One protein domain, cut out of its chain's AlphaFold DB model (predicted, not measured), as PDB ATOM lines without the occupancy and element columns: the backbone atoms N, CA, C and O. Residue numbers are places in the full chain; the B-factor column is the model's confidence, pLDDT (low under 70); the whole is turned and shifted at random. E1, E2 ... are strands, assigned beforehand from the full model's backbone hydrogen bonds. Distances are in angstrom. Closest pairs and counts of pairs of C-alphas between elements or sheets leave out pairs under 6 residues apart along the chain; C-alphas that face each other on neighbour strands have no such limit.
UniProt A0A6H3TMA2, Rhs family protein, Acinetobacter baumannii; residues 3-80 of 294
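This is residues 3 to 80 of the 294 residues of the protein "Rhs family protein" of Acinetobacter baumannii (UniProt A0A6H3TMA2). With little regular structure, this is a long loop, residues 6 to 41, running out from a small, curled, strongly twisted sheet and folding back to it; residues 19 to 27 stick out free. The 78 printed residues include no named helix and five strands, E1 to E5, holding 26 residues: all strand, in the antiparallel order E1 - E2 - E3 - E4 - E5. The whole is extended, radius of gyration of the C-alphas 20.6 A, spanning 56 by 32 by 22 A.

A meander, each strand the antiparallel neighbour of the one before, joins E1 (3 to 5), E2 (42 to 48), E3 (54 to 58), E4 (64 to 70) and E5 (76 to 79). Within hydrogen-bond range are N 3 and O 44, 2.9 A; N 47 and O 56, 2.8 A; N 57 and O 66, 2.8 A; N 77 and O 69, 2.8 A. Edge strands E1 and E5 are apart.

E1 begins at C-alpha 3 (34.799, -35.236, 39.409). E2 spans 19.7 A, E4 17.2 A. E5 ends at C-alpha 79 (29.088, -31.799, 57.776).

The farthest C-alphas, Arg 21 and Ala 72, are 55.9 A apart. The printed part has no cut. The E1 to E2 link is long. Residue 80 is under pLDDT 70.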
ATOM      1  N   GLN A   3      36.164 -35.058  39.893       87.00
ATOM      2  CA  GLN A   3      34.799 -35.236  39.409       87.00
ATOM      3  C   GLN A   3      34.379 -34.005  38.610       87.00
ATOM      4  O   GLN A   3      34.466 -32.888  39.107       87.00
ATOM      5  N   ALA A   4      33.915 -34.235  37.386       87.88
ATOM      6  CA  ALA A   4      33.224 -33.223  36.603       87.88
ATOM      7  C   ALA A   4      31.786 -33.072  37.111       87.88
ATOM      8  O   ALA A   4      31.138 -34.068  37.451       87.88
ATOM      9  N   VAL A   5      31.299 -31.838  37.152       85.69
ATOM     10  CA  VAL A   5      29.962 -31.494  37.633       85.69
ATOM     11  C   VAL A   5      29.191 -30.802  36.524       85.69
ATOM     12  O   VAL A   5      29.746 -30.000  35.777       85.69
ATOM     13  N   TYR A   6      27.911 -31.148  36.424       85.75
ATOM     14  CA  TYR A   6      26.977 -30.571  35.472       85.75
ATOM     15  C   TYR A   6      25.756 -30.052  36.236       85.75
ATOM     16  O   TYR A   6      25.243 -30.747  37.114       85.75
ATOM     17  N   LEU A   7      25.287 -28.855  35.896       81.75
ATOM     18  CA  LEU A   7      24.065 -28.248  36.435       81.75
ATOM     19  C   LEU A   7      22.808 -28.874  35.830       81.75
ATOM     20  O   LEU A   7      21.764 -28.955  36.469       81.75
ATOM     21  N   SER A   8      22.908 -29.325  34.581       80.50
ATOM     22  CA  SER A   8      21.821 -29.997  33.876       80.50
ATOM     23  C   SER A   8      22.001 -31.516  33.912       80.50
ATOM     24  O   SER A   8      23.137 -31.985  33.774       80.50
ATOM     25  N   PRO A   9      20.909 -32.300  33.957       79.00
ATOM     26  CA  PRO A   9      20.973 -33.734  33.718       79.00
ATOM     27  C   PRO A   9      21.715 -34.053  32.418       79.00
ATOM     28  O   PRO A   9      21.556 -33.367  31.406       79.00
ATOM     29  N   ILE A  10      22.513 -35.117  32.439       77.38
ATOM     30  CA  ILE A  10      23.119 -35.643  31.218       77.38
ATOM     31  C   ILE A  10      22.016 -36.359  30.443       77.38
ATOM     32  O   ILE A  10      21.477 -37.367  30.901       77.38
ATOM     33  N   GLU A  11      21.686 -35.851  29.259       76.69
ATOM     34  CA  GLU A  11      20.724 -36.505  28.378       76.69
ATOM     35  C   GLU A  11      21.277 -37.832  27.854       76.69
ATOM     36  O   GLU A  11      22.122 -37.873  26.946       76.69
ATOM     37  N   LEU A  12      20.759 -38.927  28.405       72.94
ATOM     38  CA  LEU A  12      21.020 -40.271  27.909       72.94
ATOM     39  C   LEU A  12      20.322 -40.492  26.566       72.94
ATOM     40  O   LEU A  12      19.249 -39.951  26.295       72.94
ATOM     41  N   HIS A  13      20.935 -41.311  25.716       70.75
ATOM     42  CA  HIS A  13      20.281 -41.744  24.491       70.75
ATOM     43  C   HIS A  13      19.075 -42.617  24.820       70.75
ATOM     44  O   HIS A  13      19.183 -43.569  25.592       70.75
ATOM     45  N   GLN A  14      17.944 -42.330  24.182       70.12
ATOM     46  CA  GLN A  14      16.838 -43.273  24.168       70.12
ATOM     47  C   GLN A  14      17.210 -44.451  23.269       70.12
ATOM     48  O   GLN A  14      17.528 -44.276  22.092       70.12
ATOM     49  N   THR A  15      17.189 -45.655  23.834       71.81
ATOM     50  CA  THR A  15      17.321 -46.891  23.064       71.81
ATOM     51  C   THR A  15      16.037 -47.115  22.269       71.81
ATOM     52  O   THR A  15      14.970 -47.178  22.884       71.81
ATOM     53  N   PRO A  16      16.104 -47.237  20.931       75.94
ATOM     54  CA  PRO A  16      14.928 -47.548  20.132       75.94
ATOM     55  C   PRO A  16      14.374 -48.918  20.521       75.94
ATOM     56  O   PRO A  16      15.144 -49.851  20.759       75.94
ATOM     57  N   ASP A  17      13.049 -49.045  20.542       79.69
ATOM     58  CA  ASP A  17      12.416 -50.351  20.663       79.69
ATOM     59  C   ASP A  17      12.470 -51.084  19.311       79.69
ATOM     60  O   ASP A  17      12.112 -50.536  18.262       79.69
ATOM     61  N   TRP A  18      12.965 -52.319  19.355       80.69
ATOM     62  CA  TRP A  18      13.066 -53.246  18.224       80.69
ATOM     63  C   TRP A  18      12.204 -54.496  18.449       80.69
ATOM     64  O   TRP A  18      12.368 -55.494  17.752       80.69
ATOM     65  N   SER A  19      11.303 -54.484  19.433       83.62
ATOM     66  CA  SER A  19      10.437 -55.620  19.763       83.62
ATOM     67  C   SER A  19       9.556 -56.076  18.590       83.62
ATOM     68  O   SER A  19       9.205 -57.252  18.501       83.62
ATOM     69  N   ASP A  20       9.251 -55.172  17.657       85.88
ATOM     70  CA  ASP A  20       8.376 -55.378  16.503       85.88
ATOM     71  C   ASP A  20       9.109 -55.779  15.207       85.88
ATOM     72  O   ASP A  20       8.460 -56.118  14.213       85.88
ATOM     73  N   ARG A  21      10.450 -55.743  15.168       81.56
ATOM     74  CA  ARG A  21      11.221 -55.966  13.931       81.56
ATOM     75  C   ARG A  21      12.675 -56.381  14.178       81.56
ATOM     76  O   ARG A  21      13.289 -55.944  15.144       81.56
ATOM     77  N   PRO A  22      13.286 -57.167  13.273       84.12
ATOM     78  CA  PRO A  22      14.680 -57.571  13.422       84.12
ATOM     79  C   PRO A  22      15.617 -56.357  13.455       84.12
ATOM     80  O   PRO A  22      15.499 -55.434  12.642       84.12
ATOM     81  N   TYR A  23      16.565 -56.393  14.394       82.62
ATOM     82  CA  TYR A  23      17.599 -55.372  14.551       82.62
ATOM     83  C   TYR A  23      18.352 -55.137  13.233       82.62
ATOM     84  O   TYR A  23      18.765 -56.082  12.556       82.62
ATOM     85  N   ASN A  24      18.563 -53.866  12.880       81.69
ATOM     86  CA  ASN A  24      19.329 -53.476  11.702       81.69
ATOM     87  C   ASN A  24      20.282 -52.325  12.037       81.69
ATOM     88  O   ASN A  24      19.852 -51.192  12.254       81.69
ATOM     89  N   ILE A  25      21.584 -52.613  11.985       81.94
ATOM     90  CA  ILE A  25      22.665 -51.670  12.299       81.94
ATOM     91  C   ILE A  25      22.598 -50.375  11.473       81.94
ATOM     92  O   ILE A  25      22.881 -49.295  11.977       81.94
ATOM     93  N   HIS A  26      22.150 -50.447  10.217       82.06
ATOM     94  CA  HIS A  26      22.056 -49.286   9.327       82.06
ATOM     95  C   HIS A  26      20.847 -48.392   9.618       82.06
ATOM     96  O   HIS A  26      20.726 -47.309   9.035       82.06
ATOM     97  N   ARG A  27      19.926 -48.845  10.474       75.56
ATOM     98  CA  ARG A  27      18.726 -48.112  10.897       75.56
ATOM     99  C   ARG A  27      18.770 -47.704  12.363       75.56
ATOM    100  O   ARG A  27      17.871 -46.994  12.797       75.56
ATOM    101  N   ASP A  28      19.792 -48.121  13.099       81.44
ATOM    102  CA  ASP A  28      19.987 -47.681  14.469       81.44
ATOM    103  C   ASP A  28      20.425 -46.206  14.485       81.44
ATOM    104  O   ASP A  28      21.471 -45.861  13.915       81.44
ATOM    105  N   PRO A  29      19.654 -45.311  15.115       75.88
ATOM    106  CA  PRO A  29      20.059 -43.927  15.279       75.88
ATOM    107  C   PRO A  29      21.354 -43.793  16.094       75.88
ATOM    108  O   PRO A  29      22.093 -42.841  15.852       75.88
ATOM    109  N   LEU A  30      21.699 -44.737  16.981       78.12
ATOM    110  CA  LEU A  30      22.956 -44.693  17.741       78.12
ATOM    111  C   LEU A  30      24.191 -44.756  16.834       78.12
ATOM    112  O   LEU A  30      25.172 -44.071  17.103       78.12
ATOM    113  N   TRP A  31      24.132 -45.502  15.726       75.69
ATOM    114  CA  TRP A  31      25.251 -45.628  14.778       75.69
ATOM    115  C   TRP A  31      25.440 -44.400  13.876       75.69
ATOM    116  O   TRP A  31      26.447 -44.303  13.178       75.69
ATOM    117  N   LYS A  32      24.477 -43.469  13.868       72.88
ATOM    118  CA  LYS A  32      24.502 -42.249  13.042       72.88
ATOM    119  C   LYS A  32      24.502 -40.957  13.853       72.88
ATOM    120  O   LYS A  32      24.642 -39.885  13.272       72.88
ATOM    121  N   THR A  33      24.307 -41.043  15.167       72.69
ATOM    122  CA  THR A  33      24.267 -39.876  16.045       72.69
ATOM    123  C   THR A  33      25.662 -39.601  16.574       72.69
ATOM    124  O   THR A  33      26.202 -40.379  17.354       72.69
ATOM    125  N   GLU A  34      26.222 -38.460  16.197       73.88
ATOM    126  CA  GLU A  34      27.422 -37.929  16.827       73.88
ATOM    127  C   GLU A  34      26.984 -36.949  17.923       73.88
ATOM    128  O   GLU A  34      26.468 -35.868  17.631       73.88
ATOM    129  N   LYS A  35      27.110 -37.335  19.203       70.62
ATOM    130  CA  LYS A  35      26.897 -36.378  20.297       70.62
ATOM    131  C   LYS A  35      28.146 -35.537  20.486       70.62
ATOM    132  O   LYS A  35      29.230 -36.064  20.721       70.62
ATOM    133  N   GLN A  36      27.965 -34.224  20.453       74.00
ATOM    134  CA  GLN A  36      28.982 -33.301  20.930       74.00
ATOM    135  C   GLN A  36      29.050 -33.390  22.453       74.00
ATOM    136  O   GLN A  36      28.023 -33.373  23.137       74.00
ATOM    137  N   GLY A  37      30.265 -33.532  22.982       71.00
ATOM    138  CA  GLY A  37      30.489 -33.510  24.419       71.00
ATOM    139  C   GLY A  37      30.098 -32.145  24.971       71.00
ATOM    140  O   GLY A  37      30.603 -31.128  24.503       71.00
ATOM    141  N   LYS A  38      29.193 -32.124  25.950       79.00
ATOM    142  CA  LYS A  38      28.921 -30.906  26.710       79.00
ATOM    143  C   LYS A  38      30.138 -30.611  27.591       79.00
ATOM    144  O   LYS A  38      30.674 -31.530  28.212       79.00
ATOM    145  N   GLU A  39      30.566 -29.353  27.642       83.38
ATOM    146  CA  GLU A  39      31.562 -28.930  28.627       83.38
ATOM    147  C   GLU A  39      31.006 -29.094  30.050       83.38
ATOM    148  O   GLU A  39      29.795 -29.039  30.277       83.38
ATOM    149  N   PHE A  40      31.894 -29.367  31.001       86.38
ATOM    150  CA  PHE A  40      31.524 -29.455  32.410       86.38
ATOM    151  C   PHE A  40      31.310 -28.053  32.984       86.38
ATOM    152  O   PHE A  40      32.022 -27.118  32.629       86.38
ATOM    153  N   ASP A  41      30.340 -27.929  33.885       87.44
ATOM    154  CA  ASP A  41      29.992 -26.657  34.515       87.44
ATOM    155  C   ASP A  41      30.948 -26.339  35.688       87.44
ATOM    156  O   ASP A  41      31.214 -25.175  35.973       87.44
ATOM    157  N   ASP A  42      31.506 -27.368  36.345       86.56
ATOM    158  CA  ASP A  42      32.531 -27.234  37.393       86.56
ATOM    159  C   ASP A  42      33.350 -28.529  37.562       86.56
ATOM    160  O   ASP A  42      33.046 -29.583  36.989       86.56
ATOM    161  N   VAL A  43      34.415 -28.450  38.358       89.00
ATOM    162  CA  VAL A  43      35.323 -29.546  38.675       89.00
ATOM    163  C   VAL A  43      35.593 -29.594  40.172       89.00
ATOM    164  O   VAL A  43      36.091 -28.637  40.763       89.00
ATOM    165  N   TRP A  44      35.351 -30.759  40.774       89.19
ATOM    166  CA  TRP A  44      35.597 -31.000  42.192       89.19
ATOM    167  C   TRP A  44      36.736 -31.986  42.431       89.19
ATOM    168  O   TRP A  44      36.870 -33.018  41.766       89.19
ATOM    169  N   PHE A  45      37.544 -31.690  43.444       89.88
ATOM    170  CA  PHE A  45      38.720 -32.452  43.837       89.88
ATOM    171  C   PHE A  45      38.462 -33.176  45.149       89.88
ATOM    172  O   PHE A  45      38.172 -32.556  46.164       89.88
ATOM    173  N   TYR A  46      38.616 -34.496  45.137       91.62
ATOM    174  CA  TYR A  46      38.524 -35.336  46.325       91.62
ATOM    175  C   TYR A  46      39.842 -35.353  47.091       91.62
ATOM    176  O   TYR A  46      40.880 -35.755  46.543       91.62
ATOM    177  N   HIS A  47      39.746 -35.056  48.383       90.38
ATOM    178  CA  HIS A  47      40.809 -35.206  49.367       90.38
ATOM    179  C   HIS A  47      40.516 -36.428  50.221       90.38
ATOM    180  O   HIS A  47      39.506 -36.485  50.926       90.38
ATOM    181  N   CYS A  48      41.387 -37.427  50.132       91.06
ATOM    182  CA  CYS A  48      41.189 -38.710  50.792       91.06
ATOM    183  C   CYS A  48      42.207 -38.953  51.912       91.06
ATOM    184  O   CYS A  48      43.297 -38.384  51.912       91.06
ATOM    185  N   ASP A  49      41.871 -39.859  52.830       87.25
ATOM    186  CA  ASP A  49      42.816 -40.386  53.819       87.25
ATOM    187  C   ASP A  49      43.865 -41.341  53.197       87.25
ATOM    188  O   ASP A  49      43.893 -41.597  51.990       87.25
ATOM    189  N   HIS A  50      44.730 -41.925  54.034       83.44
ATOM    190  CA  HIS A  50      45.792 -42.849  53.609       83.44
ATOM    191  C   HIS A  50      45.296 -44.196  53.049       83.44
ATOM    192  O   HIS A  50      46.099 -44.956  52.487       83.44
ATOM    193  N   LEU A  51      44.006 -44.515  53.209       85.00
ATOM    194  CA  LEU A  51      43.325 -45.660  52.594       85.00
ATOM    195  C   LEU A  51      42.566 -45.266  51.319       85.00
ATOM    196  O   LEU A  51      42.143 -46.139  50.559       85.00
ATOM    197  N   GLY A  52      42.417 -43.969  51.058       86.88
ATOM    198  CA  GLY A  52      41.664 -43.414  49.944       86.88
ATOM    199  C   GLY A  52      40.178 -43.189  50.243       86.88
ATOM    200  O   GLY A  52      39.410 -43.001  49.304       86.88
ATOM    201  N   THR A  53      39.767 -43.176  51.514       90.31
ATOM    202  CA  THR A  53      38.415 -42.764  51.921       90.31
ATOM    203  C   THR A  53      38.259 -41.256  51.723       90.31
ATOM    204  O   THR A  53      39.074 -40.517  52.284       90.31
ATOM    205  N   PRO A  54      37.244 -40.771  50.984       92.44
ATOM    206  CA  PRO A  54      36.964 -39.341  50.862       92.44
ATOM    207  C   PRO A  54      36.769 -38.684  52.228       92.44
ATOM    208  O   PRO A  54      35.981 -39.177  53.022       92.44
ATOM    209  N   GLN A  55      37.458 -37.580  52.501       91.25
ATOM    210  CA  GLN A  55      37.280 -36.772  53.715       91.25
ATOM    211  C   GLN A  55      36.679 -35.409  53.376       91.25
ATOM    212  O   GLN A  55      35.802 -34.918  54.088       91.25
ATOM    213  N   GLU A  56      37.143 -34.810  52.280       91.25
ATOM    214  CA  GLU A  56      36.742 -33.478  51.834       91.25
ATOM    215  C   GLU A  56      36.674 -33.431  50.307       91.25
ATOM    216  O   GLU A  56      37.337 -34.213  49.619       91.25
ATOM    217  N   MET A  57      35.883 -32.501  49.782       90.75
ATOM    218  CA  MET A  57      35.907 -32.117  48.377       90.75
ATOM    219  C   MET A  57      36.035 -30.606  48.265       90.75
ATOM    220  O   MET A  57      35.398 -29.878  49.032       90.75
ATOM    221  N   THR A  58      36.836 -30.149  47.307       89.62
ATOM    222  CA  THR A  58      36.981 -28.724  46.989       89.62
ATOM    223  C   THR A  58      36.616 -28.435  45.545       89.62
ATOM    224  O   THR A  58      36.823 -29.296  44.692       89.62
ATOM    225  N   ASP A  59      36.126 -27.233  45.266       86.56
ATOM    226  CA  ASP A  59      35.943 -26.750  43.895       86.56
ATOM    227  C   ASP A  59      37.274 -26.321  43.245       86.56
ATOM    228  O   ASP A  59      38.359 -26.476  43.823       86.56
ATOM    229  N   HIS A  60      37.191 -25.774  42.032       83.88
ATOM    230  CA  HIS A  60      38.331 -25.240  41.286       83.88
ATOM    231  C   HIS A  60      39.004 -24.024  41.943       83.88
ATOM    232  O   HIS A  60      40.168 -23.748  41.646       83.88
ATOM    233  N   THR A  61      38.318 -23.315  42.843       84.06
ATOM    234  CA  THR A  61      38.881 -22.201  43.624       84.06
ATOM    235  C   THR A  61      39.594 -22.680  44.892       84.06
ATOM    236  O   THR A  61      40.372 -21.938  45.493       84.06
ATOM    237  N   GLY A  62      39.365 -23.936  45.285       83.62
ATOM    238  CA  GLY A  62      39.860 -24.523  46.524       83.62
ATOM    239  C   GLY A  62      38.897 -24.372  47.705       83.62
ATOM    240  O   GLY A  62      39.256 -24.753  48.821       83.62
ATOM    241  N   ALA A  63      37.685 -23.851  47.496       85.56
ATOM    242  CA  ALA A  63      36.675 -23.769  48.545       85.56
ATOM    243  C   ALA A  63      36.119 -25.164  48.863       85.56
ATOM    244  O   ALA A  63      35.920 -25.987  47.971       85.56
ATOM    245  N   ILE A  64      35.879 -25.453  50.146       86.06
ATOM    246  CA  ILE A  64      35.346 -26.752  50.585       86.06
ATOM    247  C   ILE A  64      33.858 -26.823  50.248       86.06
ATOM    248  O   ILE A  64      33.050 -26.135  50.867       86.06
ATOM    249  N   VAL A  65      33.507 -27.729  49.339       87.19
ATOM    250  CA  VAL A  65      32.132 -27.960  48.882       87.19
ATOM    251  C   VAL A  65      31.474 -29.165  49.558       87.19
ATOM    252  O   VAL A  65      30.253 -29.264  49.609       87.19
ATOM    253  N   TRP A  66      32.264 -30.074  50.134       89.62
ATOM    254  CA  TRP A  66      31.765 -31.200  50.928       89.62
ATOM    255  C   TRP A  66      32.791 -31.645  51.968       89.62
ATOM    256  O   TRP A  66      33.996 -31.618  51.722       89.62
ATOM    257  N   LYS A  67      32.317 -32.095  53.136       89.62
ATOM    258  CA  LYS A  67      33.173 -32.627  54.202       89.62
ATOM    259  C   LYS A  67      32.460 -33.697  55.013       89.62
ATOM    260  O   LYS A  67      31.293 -33.549  55.376       89.62
ATOM    261  N   ALA A  68      33.190 -34.739  55.384       90.19
ATOM    262  CA  ALA A  68      32.698 -35.790  56.260       90.19
ATOM    263  C   ALA A  68      33.677 -36.116  57.388       90.19
ATOM    264  O   ALA A  68      34.868 -35.823  57.338       90.19
ATOM    265  N   GLN A  69      33.139 -36.728  58.439       89.25
ATOM    266  CA  GLN A  69      33.909 -37.393  59.479       89.25
ATOM    267  C   GLN A  69      33.438 -38.835  59.600       89.25
ATOM    268  O   GLN A  69      32.238 -39.104  59.589       89.25
ATOM    269  N   TYR A  70      34.381 -39.757  59.759       90.88
ATOM    270  CA  TYR A  70      34.093 -41.184  59.832       90.88
ATOM    271  C   TYR A  70      34.425 -41.726  61.216       90.88
ATOM    272  O   TYR A  70      35.466 -41.406  61.792       90.88
ATOM    273  N   LYS A  71      33.562 -42.594  61.747       90.56
ATOM    274  CA  LYS A  71      33.963 -43.496  62.835       90.56
ATOM    275  C   LYS A  71      34.882 -44.588  62.284       90.56
ATOM    276  O   LYS A  71      34.901 -44.850  61.083       90.56
ATOM    277  N   ALA A  72      35.575 -45.298  63.177       88.56
ATOM    278  CA  ALA A  72      36.524 -46.355  62.815       88.56
ATOM    279  C   ALA A  72      35.946 -47.411  61.849       88.56
ATOM    280  O   ALA A  72      36.662 -47.907  60.988       88.56
ATOM    281  N   TRP A  73      34.651 -47.724  61.956       92.38
ATOM    282  CA  TRP A  73      33.968 -48.718  61.119       92.38
ATOM    283  C   TRP A  73      33.192 -48.117  59.936       92.38
ATOM    284  O   TRP A  73      32.380 -48.800  59.320       92.38
ATOM    285  N   GLY A  74      33.460 -46.864  59.571       91.31
ATOM    286  CA  GLY A  74      32.956 -46.262  58.335       91.31
ATOM    287  C   GLY A  74      31.606 -45.566  58.457       91.31
ATOM    288  O   GLY A  74      31.108 -45.067  57.454       91.31
ATOM    289  N   GLU A  75      31.020 -45.483  59.656       91.88
ATOM    290  CA  GLU A  75      29.835 -44.647  59.880       91.88
ATOM    291  C   GLU A  75      30.190 -43.189  59.574       91.88
ATOM    292  O   GLU A  75      31.075 -42.614  60.212       91.88
ATOM    293  N   CYS A  76      29.520 -42.633  58.566       91.31
ATOM    294  CA  CYS A  76      29.790 -41.312  58.020       91.31
ATOM    295  C   CYS A  76      28.881 -40.270  58.672       91.31
ATOM    296  O   CYS A  76      27.660 -40.419  58.689       91.31
ATOM    297  N   LYS A  77      29.480 -39.191  59.171       86.50
ATOM    298  CA  LYS A  77      28.792 -37.975  59.594       86.50
ATOM    299  C   LYS A  77      29.171 -36.854  58.638       86.50
ATOM    300  O   LYS A  77      30.274 -36.310  58.724       86.50
ATOM    301  N   VAL A  78      28.262 -36.538  57.721       82.31
ATOM    302  CA  VAL A  78      28.425 -35.422  56.782       82.31
ATOM    303  C   VAL A  78      28.290 -34.111  57.550       82.31
ATOM    304  O   VAL A  78      27.394 -33.961  58.382       82.31
ATOM    305  N   LYS A  79      29.200 -33.173  57.292       76.38
ATOM    306  CA  LYS A  79      29.088 -31.799  57.776       76.38
ATOM    307  C   LYS A  79      28.521 -30.934  56.652       76.38
ATOM    308  O   LYS A  79      28.983 -31.083  55.521       76.38
ATOM    309  N   PRO A  80      27.574 -30.028  56.947       67.62
ATOM    310  CA  PRO A  80      27.131 -29.051  55.967       67.62
ATOM    311  C   PRO A  80      28.340 -28.250  55.482       67.62
ATOM    312  O   PRO A  80      29.093 -27.704  56.293       67.62
TER     313      PRO A  80